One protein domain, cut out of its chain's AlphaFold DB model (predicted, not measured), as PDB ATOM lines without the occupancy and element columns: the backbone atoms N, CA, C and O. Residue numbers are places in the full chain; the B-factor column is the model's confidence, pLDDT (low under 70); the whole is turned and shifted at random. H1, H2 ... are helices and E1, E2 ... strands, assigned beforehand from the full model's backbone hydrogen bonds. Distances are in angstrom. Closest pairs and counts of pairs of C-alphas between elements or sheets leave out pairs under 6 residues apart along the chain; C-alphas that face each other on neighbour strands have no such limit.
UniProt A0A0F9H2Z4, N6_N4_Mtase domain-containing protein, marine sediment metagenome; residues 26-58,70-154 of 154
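AT A GLANCE: This is residues 26 to 58 and 70 to 154 of the 154 residues of the protein "N6_N4_Mtase domain-containing protein" of marine sediment metagenome (UniProt A0A0F9H2Z4). Helix H3 forms the core, with H1 and H2 packed on it and H4 between it and a tiny sheet of two strands, E1 and E2; H5, the last named element, touches no helix. A long loop, residues 70 to 98, reaches far from this body and makes much of the length. The 118 printed residues hold H1, H2, H3, E1, H4, E2, H5 in that order; the sheet, E1 beside E2, is parallel. The class is mostly helix, with 54 residues, under half, in named elements. The whole is loose, radius of gyration of the C-alphas 16.8 A, spanning 53 by 31 by 27 A.

IN THESE COORDINATES: Find C-alpha 26 at (99.561, 399.955, 30.937), where H1 begins, residues 26 to 30, 5.9 A long. H2 is residues 43 to 54, 16.4 A; H3, residues 99 to 109, 15.2 A. Next come E1, residues 115 to 118, 10.1 A; H4, residues 125 to 132, 10.6 A; and E2, residues 136 to 139, 10.4 A. H5, residues 144 to 153, runs 14.4 A to C-alpha 153 at (103.941, 380.358, 6.118).

HOW THE PARTS SIT: Start at the hub, H3. It touches H1, closest C-alphas Phe 30 and Arg 107, 5.9 A. It touches H2, closest C-alphas Lys 49 and Val 100, 5.9 A, at a steep tilt of 69.7 degrees, only just short of about perpendicular, opposite ways. It touches H4, closest C-alphas Glu 103 and Val 129, 6.4 A, at a steep tilt of 66 degrees, the same way. E1, H4 and E2 make a strand-helix-strand unit, two parallel strands joined through a helix, with a right-handed crossover. N 116 and O 136 are within hydrogen-bond range at 2.8 A. H4 and H5 are only just apart, closest C-alphas 8.1 A. In H1, H2, H3, H4 and H5 every O i to N i+4 pair is within hydrogen-bond range.

THE WHOLE: The C-alphas of Gln 28 and Arg 76 are farthest apart, 53.1 A. Residues 59 to 69 are not printed; C-alphas 58 and 70 are 23.1 A apart across this cut. The link from H1 to H2 is long. Look for pLDDT under 70 at residue 58, residues 70 to 95 and residues 153 to 154.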
ATOM      1  N   LEU A  26     100.301 401.189  31.230       82.50
ATOM      2  CA  LEU A  26      99.561 399.955  30.937       82.50
ATOM      3  C   LEU A  26      99.231 399.793  29.450       82.50
ATOM      4  O   LEU A  26      99.392 398.704  28.907       82.50
ATOM      5  N   ALA A  27      98.800 400.856  28.778       80.44
ATOM      6  CA  ALA A  27      98.479 400.814  27.359       80.44
ATOM      7  C   ALA A  27      99.745 400.702  26.490       80.44
ATOM      8  O   ALA A  27      99.724 400.008  25.480       80.44
ATOM      9  N   GLN A  28     100.890 401.245  26.919       78.62
ATOM     10  CA  GLN A  28     102.173 400.961  26.254       78.62
ATOM     11  C   GLN A  28     102.542 399.474  26.338       78.62
ATOM     12  O   GLN A  28     102.961 398.862  25.352       78.62
ATOM     13  N   LYS A  29     102.350 398.864  27.513       82.06
ATOM     14  CA  LYS A  29     102.674 397.451  27.737       82.06
ATOM     15  C   LYS A  29     101.703 396.508  27.019       82.06
ATOM     16  O   LYS A  29     102.130 395.533  26.395       82.06
ATOM     17  N   PHE A  30     100.407 396.791  27.084       85.31
ATOM     18  CA  PHE A  30      99.361 395.848  26.689       85.31
ATOM     19  C   PHE A  30      98.585 396.239  25.430       85.31
ATOM     20  O   PHE A  30      97.826 395.413  24.942       85.31
ATOM     21  N   ILE A  31      98.801 397.436  24.869       84.81
ATOM     22  CA  ILE A  31      97.984 398.073  23.815       84.81
ATOM     23  C   ILE A  31      96.589 398.415  24.339       84.81
ATOM     24  O   ILE A  31      96.248 399.586  24.477       84.81
ATOM     25  N   VAL A  32      95.815 397.389  24.685       88.38
ATOM     26  CA  VAL A  32      94.565 397.500  25.433       88.38
ATOM     27  C   VAL A  32      94.812 396.896  26.818       88.38
ATOM     28  O   VAL A  32      95.254 395.747  26.892       88.38
ATOM     29  N   PRO A  33      94.608 397.635  27.921       89.50
ATOM     30  CA  PRO A  33      94.816 397.096  29.262       89.50
ATOM     31  C   PRO A  33      93.910 395.883  29.561       89.50
ATOM     32  O   PRO A  33      92.749 395.879  29.138       89.50
ATOM     33  N   PRO A  34      94.391 394.876  30.320       89.25
ATOM     34  CA  PRO A  34      93.546 393.787  30.815       89.25
ATOM     35  C   PRO A  34      92.321 394.308  31.577       89.25
ATOM     36  O   PRO A  34      92.367 395.393  32.157       89.25
ATOM     37  N   PHE A  35      91.238 393.525  31.591       86.81
ATOM     38  CA  PHE A  35      89.954 393.868  32.234       86.81
ATOM     39  C   PHE A  35      89.239 395.107  31.657       86.81
ATOM     40  O   PHE A  35      88.305 395.624  32.263       86.81
ATOM     41  N   THR A  36      89.643 395.567  30.469       87.19
ATOM     42  CA  THR A  36      88.927 396.600  29.704       87.19
ATOM     43  C   THR A  36      87.856 395.968  28.812       87.19
ATOM     44  O   THR A  36      87.970 394.811  28.408       87.19
ATOM     45  N   ILE A  37      86.832 396.745  28.452       90.00
ATOM     46  CA  ILE A  37      85.871 396.367  27.412       90.00
ATOM     47  C   ILE A  37      86.557 396.463  26.046       90.00
ATOM     48  O   ILE A  37      87.007 397.535  25.637       90.00
ATOM     49  N   LEU A  38      86.630 395.341  25.332       91.19
ATOM     50  CA  LEU A  38      87.166 395.306  23.974       91.19
ATOM     51  C   LEU A  38      86.118 395.824  22.983       91.19
ATOM     52  O   LEU A  38      85.038 395.251  22.869       91.19
ATOM     53  N   ASP A  39      86.454 396.873  22.231       90.12
ATOM     54  CA  ASP A  39      85.654 397.346  21.098       90.12
ATOM     55  C   ASP A  39      86.519 397.380  19.837       90.12
ATOM     56  O   ASP A  39      87.414 398.216  19.677       90.12
ATOM     57  N   ALA A  40      86.216 396.459  18.923       88.69
ATOM     58  CA  ALA A  40      86.947 396.299  17.678       88.69
ATOM     59  C   ALA A  40      86.826 397.508  16.737       88.69
ATOM     60  O   ALA A  40      87.623 397.645  15.815       88.69
ATOM     61  N   ARG A  41      85.856 398.406  16.946       87.50
ATOM     62  CA  ARG A  41      85.642 399.595  16.103       87.50
ATOM     63  C   ARG A  41      86.549 400.760  16.495       87.50
ATOM     64  O   ARG A  41      86.635 401.739  15.758       87.50
ATOM     65  N   GLN A  42      87.227 400.675  17.639       84.88
ATOM     66  CA  GLN A  42      88.098 401.746  18.105       84.88
ATOM     67  C   GLN A  42      89.381 401.860  17.271       84.88
ATOM     68  O   GLN A  42      89.916 400.878  16.751       84.88
ATOM     69  N   GLY A  43      89.913 403.084  17.204       84.94
ATOM     70  CA  GLY A  43      91.123 403.421  16.450       84.94
ATOM     71  C   GLY A  43      92.322 402.500  16.720       84.94
ATOM     72  O   GLY A  43      92.862 401.961  15.752       84.94
ATOM     73  N   PRO A  44      92.710 402.245  17.990       84.25
ATOM     74  CA  PRO A  44      93.846 401.375  18.308       84.25
ATOM     75  C   PRO A  44      93.687 399.939  17.798       84.25
ATOM     76  O   PRO A  44      94.649 399.344  17.309       84.25
ATOM     77  N   TRP A  45      92.471 399.384  17.865       89.19
ATOM     78  CA  TRP A  45      92.191 398.047  17.343       89.19
ATOM     79  C   TRP A  45      92.373 398.005  15.829       89.19
ATOM     80  O   TRP A  45      93.079 397.148  15.300       89.19
ATOM     81  N   GLN A  46      91.774 398.964  15.127       89.75
ATOM     82  CA  GLN A  46      91.835 399.049  13.669       89.75
ATOM     83  C   GLN A  46      93.262 399.300  13.164       89.75
ATOM     84  O   GLN A  46      93.681 398.716  12.166       89.75
ATOM     85  N   GLU A  47      94.040 400.126  13.864       89.88
ATOM     86  CA  GLU A  47      95.457 400.346  13.567       89.88
ATOM     87  C   GLU A  47      96.274 399.063  13.717       89.88
ATOM     88  O   GLU A  47      97.019 398.693  12.805       89.88
ATOM     89  N   ARG A  48      96.073 398.322  14.812       89.88
ATOM     90  CA  ARG A  48      96.726 397.024  14.995       89.88
ATOM     91  C   ARG A  48      96.297 395.994  13.969       89.88
ATOM     92  O   ARG A  48      97.150 395.285  13.442       89.88
ATOM     93  N   LYS A  49      95.013 395.940  13.622       90.06
ATOM     94  CA  LYS A  49      94.508 395.043  12.580       90.06
ATOM     95  C   LYS A  49      95.194 395.322  11.242       90.06
ATOM     96  O   LYS A  49      95.685 394.387  10.616       90.06
ATOM     97  N   ARG A  50      95.306 396.595  10.841       88.75
ATOM     98  CA  ARG A  50      96.037 396.999   9.626       88.75
ATOM     99  C   ARG A  50      97.508 396.599   9.678       88.75
ATOM    100  O   ARG A  50      98.024 396.098   8.684       88.75
ATOM    101  N   ALA A  51      98.168 396.772  10.821       90.00
ATOM    102  CA  ALA A  51      99.558 396.356  10.984       90.00
ATOM    103  C   ALA A  51      99.742 394.840  10.808       90.00
ATOM    104  O   ALA A  51     100.662 394.404  10.118       90.00
ATOM    105  N   TRP A  52      98.840 394.032  11.370       89.75
ATOM    106  CA  TRP A  52      98.851 392.582  11.188       89.75
ATOM    107  C   TRP A  52      98.620 392.173   9.728       89.75
ATOM    108  O   TRP A  52      99.350 391.329   9.208       89.75
ATOM    109  N   VAL A  53      97.672 392.817   9.041       86.25
ATOM    110  CA  VAL A  53      97.439 392.609   7.601       86.25
ATOM    111  C   VAL A  53      98.682 392.981   6.784       86.25
ATOM    112  O   VAL A  53      99.107 392.206   5.933       86.25
ATOM    113  N   ALA A  54      99.340 394.104   7.090       86.50
ATOM    114  CA  ALA A  54     100.561 394.545   6.409       86.50
ATOM    115  C   ALA A  54     101.761 393.595   6.608       86.50
ATOM    116  O   ALA A  54     102.675 393.551   5.781       86.50
ATOM    117  N   LEU A  55     101.769 392.812   7.692       85.00
ATOM    118  CA  LEU A  55     102.760 391.759   7.924       85.00
ATOM    119  C   LEU A  55     102.495 390.489   7.099       85.00
ATOM    120  O   LEU A  55     103.355 389.606   7.062       85.00
ATOM    121  N   GLY A  56     101.365 390.426   6.393       79.12
ATOM    122  CA  GLY A  56     100.980 389.300   5.550       79.12
ATOM    123  C   GLY A  56     100.120 388.271   6.273       79.12
ATOM    124  O   GLY A  56     100.087 387.118   5.845       79.12
ATOM    125  N   ILE A  57      99.429 388.646   7.361       76.56
ATOM    126  CA  ILE A  57      98.357 387.794   7.881       76.56
ATOM    127  C   ILE A  57      97.155 387.894   6.929       76.56
ATOM    128  O   ILE A  57      96.284 388.754   7.030       76.56
ATOM    129  N   GLU A  58      97.166 387.048   5.906       65.19
ATOM    130  CA  GLU A  58      96.055 386.904   4.972       65.19
ATOM    131  C   GLU A  58      95.123 385.823   5.517       65.19
ATOM    132  O   GLU A  58      95.426 384.634   5.418       65.19
ATOM    133  N   TYR A  70      82.091 371.202  10.568       42.81
ATOM    134  CA  TYR A  70      81.578 369.992  11.222       42.81
ATOM    135  C   TYR A  70      80.440 370.307  12.225       42.81
ATOM    136  O   TYR A  70      80.702 370.752  13.335       42.81
ATOM    137  N   GLY A  71      79.177 370.048  11.865       42.91
ATOM    138  CA  GLY A  71      78.010 369.911  12.759       42.91
ATOM    139  C   GLY A  71      76.829 369.181  12.080       42.91
ATOM    140  O   GLY A  71      76.692 369.299  10.875       42.91
ATOM    141  N   PRO A  72      75.972 368.427  12.792       38.28
ATOM    142  CA  PRO A  72      75.032 367.462  12.197       38.28
ATOM    143  C   PRO A  72      73.949 368.099  11.307       38.28
ATOM    144  O   PRO A  72      73.429 369.158  11.642       38.28
ATOM    145  N   ASP A  73      73.588 367.417  10.214       47.19
ATOM    146  CA  ASP A  73      72.476 367.760   9.311       47.19
ATOM    147  C   ASP A  73      71.287 366.813   9.540       47.19
ATOM    148  O   ASP A  73      71.427 365.596   9.355       47.19
ATOM    149  N   PRO A  74      70.117 367.345   9.923       43.31
ATOM    150  CA  PRO A  74      68.947 366.540  10.237       43.31
ATOM    151  C   PRO A  74      68.177 366.011   9.012       43.31
ATOM    152  O   PRO A  74      67.220 365.268   9.210       43.31
ATOM    153  N   MET A  75      68.552 366.354   7.770       44.38
ATOM    154  CA  MET A  75      67.794 365.991   6.558       44.38
ATOM    155  C   MET A  75      68.520 365.037   5.594       44.38
ATOM    156  O   MET A  75      67.846 364.323   4.850       44.38
ATOM    157  N   ARG A  76      69.860 364.968   5.583       46.28
ATOM    158  CA  ARG A  76      70.612 364.005   4.746       46.28
ATOM    159  C   ARG A  76      71.689 363.219   5.492       46.28
ATOM    160  O   ARG A  76      72.460 362.502   4.858       46.28
ATOM    161  N   GLY A  77      71.773 363.338   6.818       38.03
ATOM    162  CA  GLY A  77      72.895 362.771   7.574       38.03
ATOM    163  C   GLY A  77      74.245 363.398   7.195       38.03
ATOM    164  O   GLY A  77      75.287 362.806   7.468       38.03
ATOM    165  N   GLY A  78      74.237 364.573   6.552       41.69
ATOM    166  CA  GLY A  78      75.404 365.234   5.973       41.69
ATOM    167  C   GLY A  78      75.541 366.689   6.419       41.69
ATOM    168  O   GLY A  78      74.986 367.598   5.835       41.69
ATOM    169  N   VAL A  79      76.289 366.875   7.491       42.50
ATOM    170  CA  VAL A  79      76.845 368.098   8.077       42.50
ATOM    171  C   VAL A  79      76.702 369.465   7.324       42.50
ATOM    172  O   VAL A  79      77.470 369.711   6.398       42.50
ATOM    173  N   SER A  80      75.837 370.415   7.753       42.16
ATOM    174  CA  SER A  80      75.983 371.875   7.460       42.16
ATOM    175  C   SER A  80      75.043 372.786   8.286       42.16
ATOM    176  O   SER A  80      73.832 372.585   8.296       42.16
ATOM    177  N   TRP A  81      75.596 373.828   8.931       37.84
ATOM    178  CA  TRP A  81      74.869 374.856   9.714       37.84
ATOM    179  C   TRP A  81      74.910 376.267   9.099       37.84
ATOM    180  O   TRP A  81      74.383 377.207   9.693       37.84
ATOM    181  N   PHE A  82      75.519 376.447   7.923       39.75
ATOM    182  CA  PHE A  82      75.616 377.759   7.279       39.75
ATOM    183  C   PHE A  82      74.985 377.720   5.892       39.75
ATOM    184  O   PHE A  82      75.390 376.959   5.015       39.75
ATOM    185  N   GLN A  83      73.949 378.541   5.733       38.31
ATOM    186  CA  GLN A  83      73.290 378.803   4.462       38.31
ATOM    187  C   GLN A  83      74.316 379.418   3.503       38.31
ATOM    188  O   GLN A  83      75.037 380.338   3.892       38.31
ATOM    189  N   GLU A  84      74.390 378.894   2.278       42.06
ATOM    190  CA  GLU A  84      75.239 379.394   1.195       42.06
ATOM    191  C   GLU A  84      75.020 380.903   0.970       42.06
ATOM    192  O   GLU A  84      74.173 381.311   0.178       42.06
ATOM    193  N   ALA A  85      75.801 381.756   1.633       38.53
ATOM    194  CA  ALA A  85      75.971 383.140   1.214       38.53
ATOM    195  C   ALA A  85      77.042 383.151   0.117       38.53
ATOM    196  O   ALA A  85      78.231 383.323   0.376       38.53
ATOM    197  N   LYS A  86      76.608 382.876  -1.117       39.38
ATOM    198  CA  LYS A  86      77.396 383.095  -2.333       39.38
ATOM    199  C   LYS A  86      77.332 384.574  -2.701       39.38
ATOM    200  O   LYS A  86      76.547 384.951  -3.558       39.38
ATOM    201  N   GLU A  87      78.174 385.388  -2.085       33.84
ATOM    202  CA  GLU A  87      78.622 386.646  -2.685       33.84
ATOM    203  C   GLU A  87      80.144 386.742  -2.488       33.84
ATOM    204  O   GLU A  87      80.664 386.547  -1.392       33.84
ATOM    205  N   ASP A  88      80.857 386.942  -3.598       40.09
ATOM    206  CA  ASP A  88      82.300 387.221  -3.699       40.09
ATOM    207  C   ASP A  88      83.315 386.116  -3.343       40.09
ATOM    208  O   ASP A  88      84.488 386.397  -3.093       40.09
ATOM    209  N   GLY A  89      82.929 384.836  -3.395       40.09
ATOM    210  CA  GLY A  89      83.894 383.721  -3.330       40.09
ATOM    211  C   GLY A  89      84.544 383.512  -1.956       40.09
ATOM    212  O   GLY A  89      85.470 382.715  -1.815       40.09
ATOM    213  N   VAL A  90      84.041 384.192  -0.925       38.28
ATOM    214  CA  VAL A  90      84.392 383.935   0.471       38.28
ATOM    215  C   VAL A  90      83.338 382.998   1.039       38.28
ATOM    216  O   VAL A  90      82.207 383.406   1.288       38.28
ATOM    217  N   VAL A  91      83.688 381.730   1.260       41.62
ATOM    218  CA  VAL A  91      82.783 380.787   1.932       41.62
ATOM    219  C   VAL A  91      82.519 381.287   3.359       41.62
ATOM    220  O   VAL A  91      83.369 381.178   4.252       41.62
ATOM    221  N   ALA A  92      81.332 381.863   3.565       37.81
ATOM    222  CA  ALA A  92      80.806 382.224   4.871       37.81
ATOM    223  C   ALA A  92      80.658 380.948   5.717       37.81
ATOM    224  O   ALA A  92      79.905 380.045   5.370       37.81
ATOM    225  N   GLY A  93      81.416 380.852   6.812       43.47
ATOM    226  CA  GLY A  93      81.407 379.677   7.696       43.47
ATOM    227  C   GLY A  93      82.780 379.278   8.223       43.47
ATOM    228  O   GLY A  93      82.890 378.486   9.154       43.47
ATOM    229  N   THR A  94      83.852 379.858   7.686       52.56
ATOM    230  CA  THR A  94      85.188 379.543   8.171       52.56
ATOM    231  C   THR A  94      85.564 380.490   9.327       52.56
ATOM    232  O   THR A  94      85.808 381.681   9.138       52.56
ATOM    233  N   SER A  95      85.622 379.972  10.560       63.25
ATOM    234  CA  SER A  95      86.001 380.749  11.756       63.25
ATOM    235  C   SER A  95      87.439 381.266  11.623       63.25
ATOM    236  O   SER A  95      88.387 380.478  11.588       63.25
ATOM    237  N   MET A  96      87.626 382.571  11.416       72.94
ATOM    238  CA  MET A  96      88.945 383.212  11.356       72.94
ATOM    239  C   MET A  96      89.225 383.895  12.688       72.94
ATOM    240  O   MET A  96      88.498 384.803  13.087       72.94
ATOM    241  N   PHE A  97      90.293 383.479  13.366       85.44
ATOM    242  CA  PHE A  97      90.669 384.104  14.626       85.44
ATOM    243  C   PHE A  97      91.261 385.496  14.381       85.44
ATOM    244  O   PHE A  97      92.104 385.679  13.498       85.44
ATOM    245  N   ASP A  98      90.810 386.491  15.143       89.94
ATOM    246  CA  ASP A  98      91.301 387.855  15.002       89.94
ATOM    247  C   ASP A  98      92.732 387.983  15.574       89.94
ATOM    248  O   ASP A  98      92.962 387.665  16.744       89.94
ATOM    249  N   PRO A  99      93.717 388.459  14.789       92.25
ATOM    250  CA  PRO A  99      95.104 388.542  15.234       92.25
ATOM    251  C   PRO A  99      95.342 389.610  16.302       92.25
ATOM    252  O   PRO A  99      96.276 389.468  17.088       92.25
ATOM    253  N   VAL A 100      94.515 390.661  16.361       93.94
ATOM    254  CA  VAL A 100      94.606 391.673  17.421       93.94
ATOM    255  C   VAL A 100      94.158 391.047  18.731       93.94
ATOM    256  O   VAL A 100      94.869 391.149  19.727       93.94
ATOM    257  N   LEU A 101      93.034 390.324  18.720       94.00
ATOM    258  CA  LEU A 101      92.580 389.581  19.893       94.00
ATOM    259  C   LEU A 101      93.631 388.564  20.355       94.00
ATOM    260  O   LEU A 101      93.944 388.500  21.542       94.00
ATOM    261  N   CYS A 102      94.223 387.819  19.420       94.81
ATOM    262  CA  CYS A 102      95.304 386.879  19.707       94.81
ATOM    263  C   CYS A 102      96.516 387.567  20.366       94.81
ATOM    264  O   CYS A 102      96.999 387.116  21.407       94.81
ATOM    265  N   GLU A 103      96.973 388.700  19.816       95.25
ATOM    266  CA  GLU A 103      98.066 389.489  20.393       95.25
ATOM    267  C   GLU A 103      97.747 389.939  21.823       95.25
ATOM    268  O   GLU A 103      98.612 389.838  22.699       95.25
ATOM    269  N   LEU A 104      96.527 390.425  22.072       94.94
ATOM    270  CA  LEU A 104      96.104 390.867  23.400       94.94
ATOM    271  C   LEU A 104      96.135 389.713  24.404       94.94
ATOM    272  O   LEU A 104      96.773 389.844  25.447       94.94
ATOM    273  N   VAL A 105      95.544 388.563  24.063       95.31
ATOM    274  CA  VAL A 105      95.547 387.363  24.920       95.31
ATOM    275  C   VAL A 105      96.974 386.961  25.288       95.31
ATOM    276  O   VAL A 105      97.273 386.718  26.459       95.31
ATOM    277  N   TYR A 106      97.895 386.964  24.327       95.75
ATOM    278  CA  TYR A 106      99.293 386.649  24.607       95.75
ATOM    279  C   TYR A 106      99.975 387.691  25.473       95.75
ATOM    280  O   TYR A 106     100.702 387.325  26.392       95.75
ATOM    281  N   ARG A 107      99.772 388.983  25.210       93.69
ATOM    282  CA  ARG A 107     100.350 390.049  26.037       93.69
ATOM    283  C   ARG A 107      99.838 390.002  27.471       93.69
ATOM    284  O   ARG A 107     100.597 390.339  28.373       93.69
ATOM    285  N   TRP A 108      98.584 389.612  27.673       94.62
ATOM    286  CA  TRP A 108      97.954 389.568  28.988       94.62
ATOM    287  C   TRP A 108      98.353 388.330  29.787       94.62
ATOM    288  O   TRP A 108      98.653 388.452  30.972       94.62
ATOM    289  N   PHE A 109      98.380 387.159  29.150       94.88
ATOM    290  CA  PHE A 109      98.437 385.881  29.869       94.88
ATOM    291  C   PHE A 109      99.671 385.032  29.568       94.88
ATOM    292  O   PHE A 109      99.922 384.058  30.272       94.88
ATOM    293  N   CYS A 110     100.468 385.385  28.560       95.44
ATOM    294  CA  CYS A 110     101.688 384.662  28.222       95.44
ATOM    295  C   CYS A 110     102.909 385.573  28.439       95.44
ATOM    296  O   CYS A 110     103.054 386.579  27.732       95.44
ATOM    297  N   PRO A 111     103.809 385.260  29.389       93.06
ATOM    298  CA  PRO A 111     104.987 386.085  29.623       93.06
ATOM    299  C   PRO A 111     105.888 386.148  28.373       93.06
ATOM    300  O   PRO A 111     105.823 385.263  27.515       93.06
ATOM    301  N   PRO A 112     106.739 387.184  28.234       90.88
ATOM    302  CA  PRO A 112     107.749 387.226  27.177       90.88
ATOM    303  C   PRO A 112     108.611 385.956  27.173       90.88
ATOM    304  O   PRO A 112     109.058 385.519  28.229       90.88
ATOM    305  N   GLY A 113     108.825 385.359  25.996       92.75
ATOM    306  CA  GLY A 113     109.526 384.073  25.864       92.75
ATOM    307  C   GLY A 113     108.740 382.854  26.368       92.75
ATOM    308  O   GLY A 113     109.271 381.749  26.367       92.75
ATOM    309  N   GLY A 114     107.485 383.030  26.794       95.88
ATOM    310  CA  GLY A 114     106.599 381.931  27.153       95.88
ATOM    311  C   GLY A 114     106.237 381.050  25.956       95.88
ATOM    312  O   GLY A 114     106.509 381.388  24.799       95.88
ATOM    313  N   ARG A 115     105.589 379.919  26.249       96.94
ATOM    314  CA  ARG A 115     105.164 378.928  25.257       96.94
ATOM    315  C   ARG A 115     103.647 378.908  25.098       96.94
ATOM    316  O   ARG A 115     102.925 378.954  26.091       96.94
ATOM    317  N   VAL A 116     103.182 378.807  23.857       96.44
ATOM    318  CA  VAL A 116     101.767 378.676  23.491       96.44
ATOM    319  C   VAL A 116     101.492 377.275  22.950       96.44
ATOM    320  O   VAL A 116     102.264 376.758  22.149       96.44
ATOM    321  N   LEU A 117     100.383 376.669  23.365       95.62
ATOM    322  CA  LEU A 117      99.842 375.457  22.755       95.62
ATOM    323  C   LEU A 117      98.503 375.802  22.108       95.62
ATOM    324  O   LEU A 117      97.598 376.263  22.800       95.62
ATOM    325  N   ASP A 118      98.385 375.550  20.809       93.69
ATOM    326  CA  ASP A 118      97.111 375.559  20.100       93.69
ATOM    327  C   ASP A 118      96.793 374.131  19.621       93.69
ATOM    328  O   ASP A 118      97.406 373.656  18.660       93.69
ATOM    329  N   PRO A 119      95.887 373.403  20.300       94.31
ATOM    330  CA  PRO A 119      95.538 372.041  19.911       94.31
ATOM    331  C   PRO A 119      94.680 371.971  18.634       94.31
ATOM    332  O   PRO A 119      94.458 370.871  18.134       94.31
ATOM    333  N   PHE A 120      94.203 373.114  18.122       90.25
ATOM    334  CA  PHE A 120      93.346 373.227  16.940       90.25
ATOM    335  C   PHE A 120      93.812 374.400  16.068       90.25
ATOM    336  O   PHE A 120      93.078 375.361  15.826       90.25
ATOM    337  N   ALA A 121      95.067 374.330  15.627       87.38
ATOM    338  CA  ALA A 121      95.774 375.461  15.043       87.38
ATOM    339  C   ALA A 121      95.135 376.001  13.754       87.38
ATOM    340  O   ALA A 121      95.311 377.182  13.445       87.38
ATOM    341  N   GLY A 122      94.402 375.181  12.997       84.19
ATOM    342  CA  GLY A 122      93.764 375.576  11.747       84.19
ATOM    343  C   GLY A 122      94.762 376.175  10.756       84.19
ATOM    344  O   GLY A 122      95.880 375.693  10.591       84.19
ATOM    345  N   GLU A 123      94.378 377.300  10.142       73.75
ATOM    346  CA  GLU A 123      95.251 378.132   9.287       73.75
ATOM    347  C   GLU A 123      96.227 379.007  10.104       73.75
ATOM    348  O   GLU A 123      96.868 379.920   9.585       73.75
ATOM    349  N   SER A 124      96.407 378.707  11.392       82.25
ATOM    350  CA  SER A 124      97.589 379.057  12.186       82.25
ATOM    351  C   SER A 124      97.813 380.535  12.528       82.25
ATOM    352  O   SER A 124      98.924 380.920  12.894       82.25
ATOM    353  N   THR A 125      96.756 381.362  12.556       88.94
ATOM    354  CA  THR A 125      96.813 382.732  13.121       88.94
ATOM    355  C   THR A 125      97.472 382.748  14.502       88.94
ATOM    356  O   THR A 125      98.375 383.548  14.753       88.94
ATOM    357  N   THR A 126      97.063 381.830  15.379       91.75
ATOM    358  CA  THR A 126      97.571 381.669  16.745       91.75
ATOM    359  C   THR A 126      99.094 381.474  16.753       91.75
ATOM    360  O   THR A 126      99.813 382.174  17.475       91.75
ATOM    361  N   LEU A 127      99.609 380.589  15.892       91.56
ATOM    362  CA  LEU A 127     101.038 380.276  15.792       91.56
ATOM    363  C   LEU A 127     101.830 381.425  15.162       91.56
ATOM    364  O   LEU A 127     102.892 381.794  15.662       91.56
ATOM    365  N   TYR A 128     101.286 382.053  14.116       90.38
ATOM    366  CA  TYR A 128     101.915 383.200  13.466       90.38
ATOM    367  C   TYR A 128     102.120 384.365  14.430       90.38
ATOM    368  O   TYR A 128     103.208 384.941  14.512       90.38
ATOM    369  N   VAL A 129     101.072 384.712  15.182       93.19
ATOM    370  CA  VAL A 129     101.134 385.787  16.172       93.19
ATOM    371  C   VAL A 129     102.131 385.419  17.275       93.19
ATOM    372  O   VAL A 129     102.926 386.271  17.676       93.19
ATOM    373  N   ALA A 130     102.173 384.156  17.718       94.19
ATOM    374  CA  ALA A 130     103.135 383.699  18.721       94.19
ATOM    375  C   ALA A 130     104.578 383.875  18.219       94.19
ATOM    376  O   ALA A 130     105.392 384.508  18.898       94.19
ATOM    377  N   ALA A 131     104.859 383.438  16.988       91.50
ATOM    378  CA  ALA A 131     106.155 383.593  16.338       91.50
ATOM    379  C   ALA A 131     106.577 385.070  16.229       91.50
ATOM    380  O   ALA A 131     107.685 385.444  16.624       91.50
ATOM    381  N   LYS A 132     105.687 385.949  15.742       92.12
ATOM    382  CA  LYS A 132     105.978 387.390  15.596       92.12
ATOM    383  C   LYS A 132     106.204 388.092  16.927       92.12
ATOM    384  O   LYS A 132     107.022 389.009  16.995       92.12
ATOM    385  N   LEU A 133     105.534 387.643  17.984       93.19
ATOM    386  CA  LEU A 133     105.737 388.154  19.336       93.19
ATOM    387  C   LEU A 133     106.833 387.405  20.114       93.19
ATOM    388  O   LEU A 133     106.928 387.592  21.329       93.19
ATOM    389  N   ARG A 134     107.664 386.604  19.431       94.06
ATOM    390  CA  ARG A 134     108.814 385.873  19.994       94.06
ATOM    391  C   ARG A 134     108.439 384.967  21.169       94.06
ATOM    392  O   ARG A 134     109.085 384.987  22.215       94.06
ATOM    393  N   ARG A 135     107.360 384.208  20.997       95.00
ATOM    394  CA  ARG A 135     106.955 383.120  21.889       95.00
ATOM    395  C   ARG A 135     107.263 381.788  21.228       95.00
ATOM    396  O   ARG A 135     107.131 381.663  20.011       95.00
ATOM    397  N   ASP A 136     107.620 380.806  22.044       95.38
ATOM    398  CA  ASP A 136     107.618 379.416  21.606       95.38
ATOM    399  C   ASP A 136     106.175 378.988  21.340       95.38
ATOM    400  O   ASP A 136     105.243 379.455  22.002       95.38
ATOM    401  N   TYR A 137     105.967 378.073  20.400       94.44
ATOM    402  CA  TYR A 137     104.629 377.582  20.108       94.44
ATOM    403  C   TYR A 137     104.622 376.123  19.668       94.44
ATOM    404  O   TYR A 137     105.590 375.614  19.105       94.44
ATOM    405  N   ILE A 138     103.501 375.462  19.934       94.94
ATOM    406  CA  ILE A 138     103.159 374.135  19.435       94.94
ATOM    407  C   ILE A 138     101.746 374.235  18.870       94.94
ATOM    408  O   ILE A 138     100.837 374.692  19.560       94.94
ATOM    409  N   GLY A 139     101.579 373.821  17.618       92.56
ATOM    410  CA  GLY A 139     100.284 373.743  16.957       92.56
ATOM    411  C   GLY A 139      99.969 372.315  16.547       92.56
ATOM    412  O   GLY A 139     100.830 371.639  15.987       92.56
ATOM    413  N   ILE A 140      98.745 371.873  16.814       93.44
ATOM    414  CA  ILE A 140      98.215 370.593  16.343       93.44
ATOM    415  C   ILE A 140      97.086 370.897  15.361       93.44
ATOM    416  O   ILE A 140      96.230 371.731  15.638       93.44
ATOM    417  N   GLU A 141      97.102 370.239  14.207       89.75
ATOM    418  CA  GLU A 141      96.073 370.380  13.181       89.75
ATOM    419  C   GLU A 141      95.822 369.018  12.533       89.75
ATOM    420  O   GLU A 141      96.766 368.327  12.146       89.75
ATOM    421  N   LEU A 142      94.549 368.629  12.451       89.88
ATOM    422  CA  LEU A 142      94.131 367.333  11.917       89.88
ATOM    423  C   LEU A 142      94.046 367.357  10.388       89.88
ATOM    424  O   LEU A 142      94.344 366.355   9.740       89.88
ATOM    425  N   ASN A 143      93.628 368.483   9.810       84.31
ATOM    426  CA  ASN A 143      93.508 368.646   8.375       84.31
ATOM    427  C   ASN A 143      94.907 368.802   7.744       84.31
ATOM    428  O   ASN A 143      95.591 369.802   7.989       84.31
ATOM    429  N   PRO A 144      95.341 367.855   6.892       84.12
ATOM    430  CA  PRO A 144      96.675 367.886   6.304       84.12
ATOM    431  C   PRO A 144      96.918 369.111   5.411       84.12
ATOM    432  O   PRO A 144      98.055 369.582   5.333       84.12
ATOM    433  N   ASP A 145      95.882 369.666   4.777       81.12
ATOM    434  CA  ASP A 145      96.018 370.870   3.954       81.12
ATOM    435  C   ASP A 145      96.270 372.110   4.811       81.12
ATOM    436  O   ASP A 145      97.172 372.892   4.510       81.12
ATOM    437  N   TYR A 146      95.553 372.260   5.927       78.94
ATOM    438  CA  TYR A 146      95.798 373.351   6.878       78.94
ATOM    439  C   TYR A 146      97.154 373.206   7.570       78.94
ATOM    440  O   TYR A 146      97.896 374.184   7.681       78.94
ATOM    441  N   ALA A 147      97.546 371.982   7.935       84.00
ATOM    442  CA  ALA A 147      98.867 371.707   8.492       84.00
ATOM    443  C   ALA A 147     100.002 372.058   7.507       84.00
ATOM    444  O   ALA A 147     101.038 372.588   7.916       84.00
ATOM    445  N   ARG A 148      99.817 371.789   6.208       82.62
ATOM    446  CA  ARG A 148     100.772 372.153   5.150       82.62
ATOM    447  C   ARG A 148     100.843 373.665   4.940       82.62
ATOM    448  O   ARG A 148     101.939 374.215   4.963       82.62
ATOM    449  N   LEU A 149      99.696 374.334   4.820       76.94
ATOM    450  CA  LEU A 149      99.618 375.793   4.683       76.94
ATOM    451  C   LEU A 149     100.281 376.521   5.857       76.94
ATOM    452  O   LEU A 149     100.968 377.521   5.655       76.94
ATOM    453  N   SER A 150     100.105 376.004   7.074       78.56
ATOM    454  CA  SER A 150     100.781 376.496   8.275       78.56
ATOM    455  C   SER A 150     102.305 376.398   8.137       78.56
ATOM    456  O   SER A 150     103.004 377.396   8.276       78.56
ATOM    457  N   LYS A 151     102.837 375.230   7.753       79.19
ATOM    458  CA  LYS A 151     104.288 375.027   7.562       79.19
ATOM    459  C   LYS A 151     104.904 375.905   6.473       79.19
ATOM    460  O   LYS A 151     106.056 376.293   6.593       79.19
ATOM    461  N   GLU A 152     104.177 376.193   5.397       74.56
ATOM    462  CA  GLU A 152     104.689 377.032   4.303       74.56
ATOM    463  C   GLU A 152     104.777 378.518   4.692       74.56
ATOM    464  O   GLU A 152     105.544 379.274   4.091       74.56
ATOM    465  N   ARG A 153     104.004 378.955   5.694       67.81
ATOM    466  CA  ARG A 153     103.941 380.358   6.118       67.81
ATOM    467  C   ARG A 153     104.956 380.733   7.208       67.81
ATOM    468  O   ARG A 153     105.179 381.940   7.373       67.81
ATOM    469  N   TYR A 154     105.553 379.774   7.935       62.53
ATOM    470  CA  TYR A 154     106.386 380.031   9.132       62.53
ATOM    471  C   TYR A 154     107.698 379.250   9.179       62.53
ATOM    472  O   TYR A 154     107.672 378.017   8.992       62.53
TER     473      TYR A 154